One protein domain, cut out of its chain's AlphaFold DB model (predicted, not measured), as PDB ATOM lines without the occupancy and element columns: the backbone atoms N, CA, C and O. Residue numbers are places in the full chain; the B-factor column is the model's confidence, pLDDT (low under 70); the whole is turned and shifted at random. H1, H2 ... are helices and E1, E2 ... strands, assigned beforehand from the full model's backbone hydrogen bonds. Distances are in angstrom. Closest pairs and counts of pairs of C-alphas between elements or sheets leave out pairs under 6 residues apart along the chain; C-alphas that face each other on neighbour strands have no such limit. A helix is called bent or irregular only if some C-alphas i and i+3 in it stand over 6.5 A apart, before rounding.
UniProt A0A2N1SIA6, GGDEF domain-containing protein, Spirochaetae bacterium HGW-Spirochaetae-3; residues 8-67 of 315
ATOM      1  N   SER A   8     158.120 192.980 167.036       64.06
ATOM      2  CA  SER A   8     157.689 191.673 166.507       64.06
ATOM      3  C   SER A   8     158.774 190.597 166.580       64.06
ATOM      4  O   SER A   8     158.548 189.471 166.144       64.06
ATOM      5  N   SER A   9     159.967 190.939 167.066       65.31
ATOM      6  CA  SER A   9     161.039 189.973 167.286       65.31
ATOM      7  C   SER A   9     160.984 189.477 168.736       65.31
ATOM      8  O   SER A   9     160.933 190.304 169.647       65.31
ATOM      9  N   PRO A  10     161.039 188.152 168.972       69.12
ATOM     10  CA  PRO A  10     161.002 187.571 170.317       69.12
ATOM     11  C   PRO A  10     162.240 187.917 171.163       69.12
ATOM     12  O   PRO A  10     162.273 187.607 172.348       69.12
ATOM     13  N   TYR A  11     163.246 188.554 170.557       68.31
ATOM     14  CA  TYR A  11     164.515 188.917 171.181       68.31
ATOM     15  C   TYR A  11     164.578 190.376 171.652       68.31
ATOM     16  O   TYR A  11     165.592 190.790 172.198       68.31
ATOM     17  N   TYR A  12     163.533 191.188 171.455       70.81
ATOM     18  CA  TYR A  12     163.474 192.526 172.056       70.81
ATOM     19  C   TYR A  12     162.485 192.543 173.217       70.81
ATOM     20  O   TYR A  12     161.308 192.214 173.061       70.81
ATOM     21  N   ARG A  13     162.954 193.000 174.377       71.69
ATOM     22  CA  ARG A  13     162.147 193.238 175.571       71.69
ATOM     23  C   ARG A  13     162.197 194.720 175.934       71.69
ATOM     24  O   ARG A  13     163.208 195.400 175.771       71.69
ATOM     25  N   ARG A  14     161.076 195.260 176.405       66.94
ATOM     26  CA  ARG A  14     160.992 196.661 176.836       66.94
ATOM     27  C   ARG A  14     161.677 196.800 178.200       66.94
ATOM     28  O   ARG A  14     161.228 196.185 179.163       66.94
ATOM     29  N   ALA A  15     162.746 197.584 178.268       70.88
ATOM     30  CA  ALA A  15     163.486 197.906 179.483       70.88
ATOM     31  C   ALA A  15     163.250 199.379 179.889       70.88
ATOM     32  O   ALA A  15     162.793 200.176 179.064       70.88
ATOM     33  N   PRO A  16     163.564 199.776 181.138       62.25
ATOM     34  CA  PRO A  16     163.340 201.142 181.628       62.25
ATOM     35  C   PRO A  16     164.056 202.232 180.816       62.25
ATOM     36  O   PRO A  16     163.585 203.363 180.761       62.25
ATOM     37  N   GLU A  17     165.167 201.887 180.159       67.69
ATOM     38  CA  GLU A  17     165.983 202.802 179.347       67.69
ATOM     39  C   GLU A  17     165.684 202.723 177.834       67.69
ATOM     40  O   GLU A  17     166.276 203.462 177.051       67.69
ATOM     41  N   GLY A  18     164.764 201.848 177.395       71.19
ATOM     42  CA  GLY A  18     164.418 201.670 175.978       71.19
ATOM     43  C   GLY A  18     164.147 200.217 175.574       71.19
ATOM     44  O   GLY A  18     163.835 199.365 176.400       71.19
ATOM     45  N   LEU A  19     164.234 199.915 174.276       65.06
ATOM     46  CA  LEU A  19     164.175 198.536 173.776       65.06
ATOM     47  C   LEU A  19     165.517 197.848 174.060       65.06
ATOM     48  O   LEU A  19     166.531 198.215 173.472       65.06
ATOM     49  N   ALA A  20     165.515 196.863 174.955       65.81
ATOM     50  CA  ALA A  20     166.673 196.030 175.239       65.81
ATOM     51  C   ALA A  20     166.595 194.740 174.420       65.81
ATOM     52  O   ALA A  20     165.538 194.123 174.298       65.81
ATOM     53  N   PHE A  21     167.722 194.344 173.844       69.00
ATOM     54  CA  PHE A  21     167.837 193.104 173.093       69.00
ATOM     55  C   PHE A  21     168.314 191.981 174.022       69.00
ATOM     56  O   PHE A  21     169.419 192.060 174.557       69.00
ATOM     57  N   GLU A  22     167.488 190.955 174.215       73.06
ATOM     58  CA  GLU A  22     167.774 189.762 175.015       73.06
ATOM     59  C   GLU A  22     167.911 188.540 174.099       73.06
ATOM     60  O   GLU A  22     167.062 188.277 173.248       73.06
ATOM     61  N   HIS A  23     168.973 187.758 174.284       68.75
ATOM     62  CA  HIS A  23     169.194 186.509 173.561       68.75
ATOM     63  C   HIS A  23     169.637 185.399 174.524       68.75
ATOM     64  O   HIS A  23     170.205 185.702 175.576       68.75
ATOM     65  N   PRO A  24     169.404 184.116 174.192       67.69
ATOM     66  CA  PRO A  24     169.898 183.005 174.998       67.69
ATOM     67  C   PRO A  24     171.430 183.030 175.072       67.69
ATOM     68  O   PRO A  24     172.109 183.100 174.040       67.69
ATOM     69  N   GLU A  25     171.977 182.970 176.286       61.03
ATOM     70  CA  GLU A  25     173.418 182.853 176.504       61.03
ATOM     71  C   GLU A  25     173.921 181.483 176.011       61.03
ATOM     72  O   GLU A  25     173.276 180.456 176.220       61.03
ATOM     73  N   GLY A  26     175.071 181.464 175.330       61.28
ATOM     74  CA  GLY A  26     175.801 180.238 174.976       61.28
ATOM     75  C   GLY A  26     175.788 179.840 173.498       61.28
ATOM     76  O   GLY A  26     176.801 179.360 173.007       61.28
ATOM     77  N   THR A  27     174.704 180.076 172.756       59.94
ATOM     78  CA  THR A  27     174.610 179.625 171.350       59.94
ATOM     79  C   THR A  27     174.693 180.752 170.337       59.94
ATOM     80  O   THR A  27     174.762 180.481 169.143       59.94
ATOM     81  N   THR A  28     174.674 182.009 170.784       64.00
ATOM     82  CA  THR A  28     174.451 183.156 169.906       64.00
ATOM     83  C   THR A  28     175.557 184.194 170.043       64.00
ATOM     84  O   THR A  28     175.874 184.651 171.139       64.00
ATOM     85  N   THR A  29     176.166 184.573 168.919       64.56
ATOM     86  CA  THR A  29     177.128 185.684 168.864       64.56
ATOM     87  C   THR A  29     176.451 186.920 168.282       64.56
ATOM     88  O   THR A  29     175.806 186.856 167.231       64.56
ATOM     89  N   ARG A  30     176.577 188.050 168.990       67.56
ATOM     90  CA  ARG A  30     176.014 189.344 168.590       67.56
ATOM     91  C   ARG A  30     177.058 190.151 167.832       67.56
ATOM     92  O   ARG A  30     178.107 190.479 168.380       67.56
ATOM     93  N   PHE A  31     176.726 190.546 166.610       68.06
ATOM     94  CA  PHE A  31     177.434 191.605 165.897       68.06
ATOM     95  C   PHE A  31     176.560 192.853 165.844       68.06
ATOM     96  O   PHE A  31     175.400 192.773 165.442       68.06
ATOM     97  N   SER A  32     177.120 193.999 166.243       73.81
ATOM     98  CA  SER A  32     176.468 195.303 166.105       73.81
ATOM     99  C   SER A  32     177.382 196.276 165.369       73.81
ATOM    100  O   SER A  32     178.586 196.313 165.626       73.81
ATOM    101  N   GLY A  33     176.823 197.034 164.427       74.81
ATOM    102  CA  GLY A  33     177.568 198.024 163.653       74.81
ATOM    103  C   GLY A  33     176.685 199.203 163.236       74.81
ATOM    104  O   GLY A  33     175.509 198.994 162.914       74.81
ATOM    105  N   PRO A  34     177.214 200.441 163.246       75.19
ATOM    106  CA  PRO A  34     176.474 201.601 162.776       75.19
ATOM    107  C   PRO A  34     176.304 201.555 161.250       75.19
ATOM    108  O   PRO A  34     177.236 201.239 160.512       75.19
ATOM    109  N   LEU A  35     175.113 201.908 160.781       73.25
ATOM    110  CA  LEU A  35     174.784 202.185 159.384       73.25
ATOM    111  C   LEU A  35     174.671 203.704 159.177       73.25
ATOM    112  O   LEU A  35     174.566 204.488 160.125       73.25
ATOM    113  N   SER A  36     174.678 204.145 157.918       64.88
ATOM    114  CA  SER A  36     174.370 205.538 157.581       64.88
ATOM    115  C   SER A  36     172.960 205.913 158.061       64.88
ATOM    116  O   SER A  36     172.097 205.053 158.233       64.88
ATOM    117  N   SER A  37     172.712 207.209 158.283       67.31
ATOM    118  CA  SER A  37     171.413 207.765 158.718       67.31
ATOM    119  C   SER A  37     170.924 207.386 160.128       67.31
ATOM    120  O   SER A  37     169.736 207.486 160.412       67.31
ATOM    121  N   GLY A  38     171.828 207.007 161.042       70.25
ATOM    122  CA  GLY A  38     171.474 206.726 162.444       70.25
ATOM    123  C   GLY A  38     170.846 205.348 162.671       70.25
ATOM    124  O   GLY A  38     170.301 205.087 163.739       70.25
ATOM    125  N   LEU A  39     170.924 204.468 161.671       64.94
ATOM    126  CA  LEU A  39     170.501 203.076 161.767       64.94
ATOM    127  C   LEU A  39     171.625 202.218 162.372       64.94
ATOM    128  O   LEU A  39     172.805 202.523 162.213       64.94
ATOM    129  N   SER A  40     171.274 201.115 163.030       68.88
ATOM    130  CA  SER A  40     172.223 200.107 163.518       68.88
ATOM    131  C   SER A  40     171.822 198.727 163.010       68.88
ATOM    132  O   SER A  40     170.645 198.374 163.035       68.88
ATOM    133  N   MET A  41     172.794 197.945 162.544       69.94
ATOM    134  CA  MET A  41     172.579 196.546 162.183       69.94
ATOM    135  C   MET A  41     172.903 195.669 163.383       69.94
ATOM    136  O   MET A  41     173.991 195.788 163.945       69.94
ATOM    137  N   GLU A  42     171.990 194.765 163.726       66.44
ATOM    138  CA  GLU A  42     172.214 193.706 164.708       66.44
ATOM    139  C   GLU A  42     172.069 192.352 164.011       66.44
ATOM    140  O   GLU A  42     171.043 192.069 163.390       66.44
ATOM    141  N   ALA A  43     173.119 191.534 164.061       68.44
ATOM    142  CA  ALA A  43     173.130 190.190 163.496       68.44
ATOM    143  C   ALA A  43     173.368 189.165 164.603       68.44
ATOM    144  O   ALA A  43     174.221 189.364 165.474       68.44
ATOM    145  N   LEU A  44     172.609 188.072 164.541       67.88
ATOM    146  CA  LEU A  44     172.646 186.989 165.508       67.88
ATOM    147  C   LEU A  44     173.023 185.702 164.784       67.88
ATOM    148  O   LEU A  44     172.302 185.254 163.891       67.88
ATOM    149  N   TYR A  45     174.165 185.129 165.147       65.00
ATOM    150  CA  TYR A  45     174.633 183.872 164.572       65.00
ATOM    151  C   TYR A  45     174.543 182.778 165.613       65.00
ATOM    152  O   TYR A  45     175.093 182.933 166.702       65.00
ATOM    153  N   VAL A  46     173.891 181.671 165.258       72.56
ATOM    154  CA  VAL A  46     173.957 180.454 166.060       72.56
ATOM    155  C   VAL A  46     175.252 179.731 165.713       72.56
ATOM    156  O   VAL A  46     175.405 179.238 164.596       72.56
ATOM    157  N   THR A  47     176.200 179.694 166.642       70.44
ATOM    158  CA  THR A  47     177.440 178.934 166.472       70.44
ATOM    159  C   THR A  47     177.221 177.536 167.033       70.44
ATOM    160  O   THR A  47     177.392 177.316 168.226       70.44
ATOM    161  N   LEU A  48     176.796 176.603 166.180       70.75
ATOM    162  CA  LEU A  48     176.797 175.178 166.514       70.75
ATOM    163  C   LEU A  48     178.239 174.678 166.466       70.75
ATOM    164  O   LEU A  48     178.889 174.758 165.420       70.75
ATOM    165  N   SER A  49     178.748 174.187 167.592       76.19
ATOM    166  CA  SER A  49     180.053 173.540 167.618       76.19
ATOM    167  C   SER A  49     179.951 172.121 167.041       76.19
ATOM    168  O   SER A  49     178.880 171.511 166.993       76.19
ATOM    169  N   GLN A  50     181.072 171.570 166.572       75.25
ATOM    170  CA  GLN A  50     181.096 170.205 166.040       75.25
ATOM    171  C   GLN A  50     180.705 169.170 167.107       75.25
ATOM    172  O   GLN A  50     180.097 168.155 166.777       75.25
ATOM    173  N   GLU A  51     181.025 169.427 168.375       80.56
ATOM    174  CA  GLU A  51     180.676 168.559 169.503       80.56
ATOM    175  C   GLU A  51     179.164 168.523 169.768       80.56
ATOM    176  O   GLU A  51     178.621 167.430 169.950       80.56
ATOM    177  N   ASP A  52     178.473 169.665 169.661       79.06
ATOM    178  CA  ASP A  52     177.014 169.765 169.847       79.06
ATOM    179  C   ASP A  52     176.230 168.929 168.831       79.06
ATOM    180  O   ASP A  52     175.116 168.483 169.099       79.06
ATOM    181  N   VAL A  53     176.807 168.706 167.649       82.31
ATOM    182  CA  VAL A  53     176.186 167.925 166.573       82.31
ATOM    183  C   VAL A  53     176.657 166.471 166.605       82.31
ATOM    184  O   VAL A  53     175.871 165.548 166.393       82.31
ATOM    185  N   TYR A  54     177.941 166.241 166.882       88.81
ATOM    186  CA  TYR A  54     178.552 164.920 166.778       88.81
ATOM    187  C   TYR A  54     178.057 163.945 167.849       88.81
ATOM    188  O   TYR A  54     177.720 162.809 167.514       88.81
ATOM    189  N   TYR A  55     177.988 164.361 169.119       88.38
ATOM    190  CA  TYR A  55     177.588 163.454 170.201       88.38
ATOM    191  C   TYR A  55     176.135 162.971 170.070       88.38
ATOM    192  O   TYR A  55     175.936 161.754 170.101       88.38
ATOM    193  N   PRO A  56     175.133 163.840 169.819       91.88
ATOM    194  CA  PRO A  56     173.754 163.386 169.640       91.88
ATOM    195  C   PRO A  56     173.584 162.440 168.449       91.88
ATOM    196  O   PRO A  56     172.899 161.426 168.563       91.88
ATOM    197  N   ILE A  57     174.238 162.730 167.317       91.69
ATOM    198  CA  ILE A  57     174.177 161.876 166.122       91.69
ATOM    199  C   ILE A  57     174.834 160.521 166.391       91.69
ATOM    200  O   ILE A  57     174.271 159.482 166.042       91.69
ATOM    201  N   ARG A  58     176.012 160.512 167.026       94.88
ATOM    202  CA  ARG A  58     176.715 159.278 167.392       94.88
ATOM    203  C   ARG A  58     175.862 158.421 168.323       94.88
ATOM    204  O   ARG A  58     175.715 157.226 168.078       94.88
ATOM    205  N   ASP A  59     175.296 159.016 169.365       95.19
ATOM    206  CA  ASP A  59     174.530 158.286 170.374       95.19
ATOM    207  C   ASP A  59     173.213 157.751 169.786       95.19
ATOM    208  O   ASP A  59     172.856 156.597 170.028       95.19
ATOM    209  N   ALA A  60     172.555 158.523 168.912       94.06
ATOM    210  CA  ALA A  60     171.401 158.058 168.143       94.06
ATOM    211  C   ALA A  60     171.756 156.879 167.219       94.06
ATOM    212  O   ALA A  60     171.016 155.894 167.159       94.06
ATOM    213  N   ALA A  61     172.906 156.933 166.538       94.75
ATOM    214  CA  ALA A  61     173.373 155.849 165.676       94.75
ATOM    215  C   ALA A  61     173.683 154.567 166.470       94.75
ATOM    216  O   ALA A  61     173.329 153.470 166.035       94.75
ATOM    217  N   ILE A  62     174.293 154.696 167.654       97.44
ATOM    218  CA  ILE A  62     174.565 153.565 168.554       97.44
ATOM    219  C   ILE A  62     173.254 152.945 169.052       97.44
ATOM    220  O   ILE A  62     173.096 151.723 168.996       97.44
ATOM    221  N   ALA A  63     172.296 153.766 169.492       97.12
ATOM    222  CA  ALA A  63     170.992 153.289 169.947       97.12
ATOM    223  C   ALA A  63     170.241 152.547 168.829       97.12
ATOM    224  O   ALA A  63     169.713 151.455 169.047       97.12
ATOM    225  N   PHE A  64     170.254 153.094 167.611       97.25
ATOM    226  CA  PHE A  64     169.649 152.457 166.444       97.25
ATOM    227  C   PHE A  64     170.296 151.104 166.119       97.25
ATOM    228  O   PHE A  64     169.592 150.111 165.923       97.25
ATOM    229  N   ALA A  65     171.631 151.030 166.125       97.25
ATOM    230  CA  ALA A  65     172.356 149.783 165.891       97.25
ATOM    231  C   ALA A  65     172.032 148.712 166.950       97.25
ATOM    232  O   ALA A  65     171.874 147.539 166.609       97.25
ATOM    233  N   ALA A  66     171.877 149.107 168.219       97.75
ATOM    234  CA  ALA A  66     171.501 148.194 169.297       97.75
ATOM    235  C   ALA A  66     170.087 147.617 169.108       97.75
ATOM    236  O   ALA A  66     169.891 146.409 169.243       97.75
ATOM    237  N   VAL A  67     169.112 148.453 168.734       97.88
ATOM    238  CA  VAL A  67     167.741 148.000 168.433       97.88
ATOM    239  C   VAL A  67     167.733 147.038 167.245       97.88
ATOM    240  O   VAL A  67     167.085 145.992 167.298       97.88
TER     241      VAL A  67
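Overview. This is residues 8 to 67 of the 315 residues of the protein "GGDEF domain-containing protein" of Spirochaetae bacterium HGW-Spirochaetae-3 (UniProt A0A2N1SIA6). Two separate strand hairpins, a small one of E1 and E2 and a longer one of E3 and E4, make an open body, and the helix H1 sticks out from it as a free arm at the far end of the long axis. The printed part has 60 residues, with four named strands and then one named helix along the chain, E1 E2 E3 E4 H1. Each hairpin is an antiparallel sheet of two strands, and the class is mixed, helices and strands. The whole is extended, a rod spanning 59 by 25 by 18 A, with a radius of gyration of the C-alphas of 18.7 A.

Arrangement. E1, residues 12 to 15, and E2, residues 18 to 21, form a hairpin, antiparallel at 140 degrees, with N 13 and O 20 within hydrogen-bond range at 2.8 A. E3, residues 28 to 34, and E4, residues 40 to 46, form the second hairpin, antiparallel at 163 degrees; N 31 and O 43 are 3.0 A apart and N 43 and O 31 2.9 A, within hydrogen-bond range. E1 and E2 are each apart from E3 and from E4. H1, residues 50 to 67, stands free and is apart from E1, E2 and E3. In H1, 13 of 14 O i to N i+4 pairs are within hydrogen-bond range.

Along the chain. E1 begins at C-alpha 12, (163.474, 192.526, 172.056). E3 and E4 each measure 19.9 A from first to last C-alpha. H1 measures 26.0 A and ends at C-alpha 67, (167.741, 148.000, 168.433). It is neither bent nor irregular, but only just: C-alphas 52 and 55 are 6.3 A apart.

Size, cuts and confidence. The two C-alphas farthest apart, those of Ser 37 and Val 67, are 60.7 A apart. The printed part has no cut and no long link. Its mean pLDDT is 75.1, and 28 residues are under 70, among them residues 23 to 31 and 39 to 45; H1 has a mean of 91.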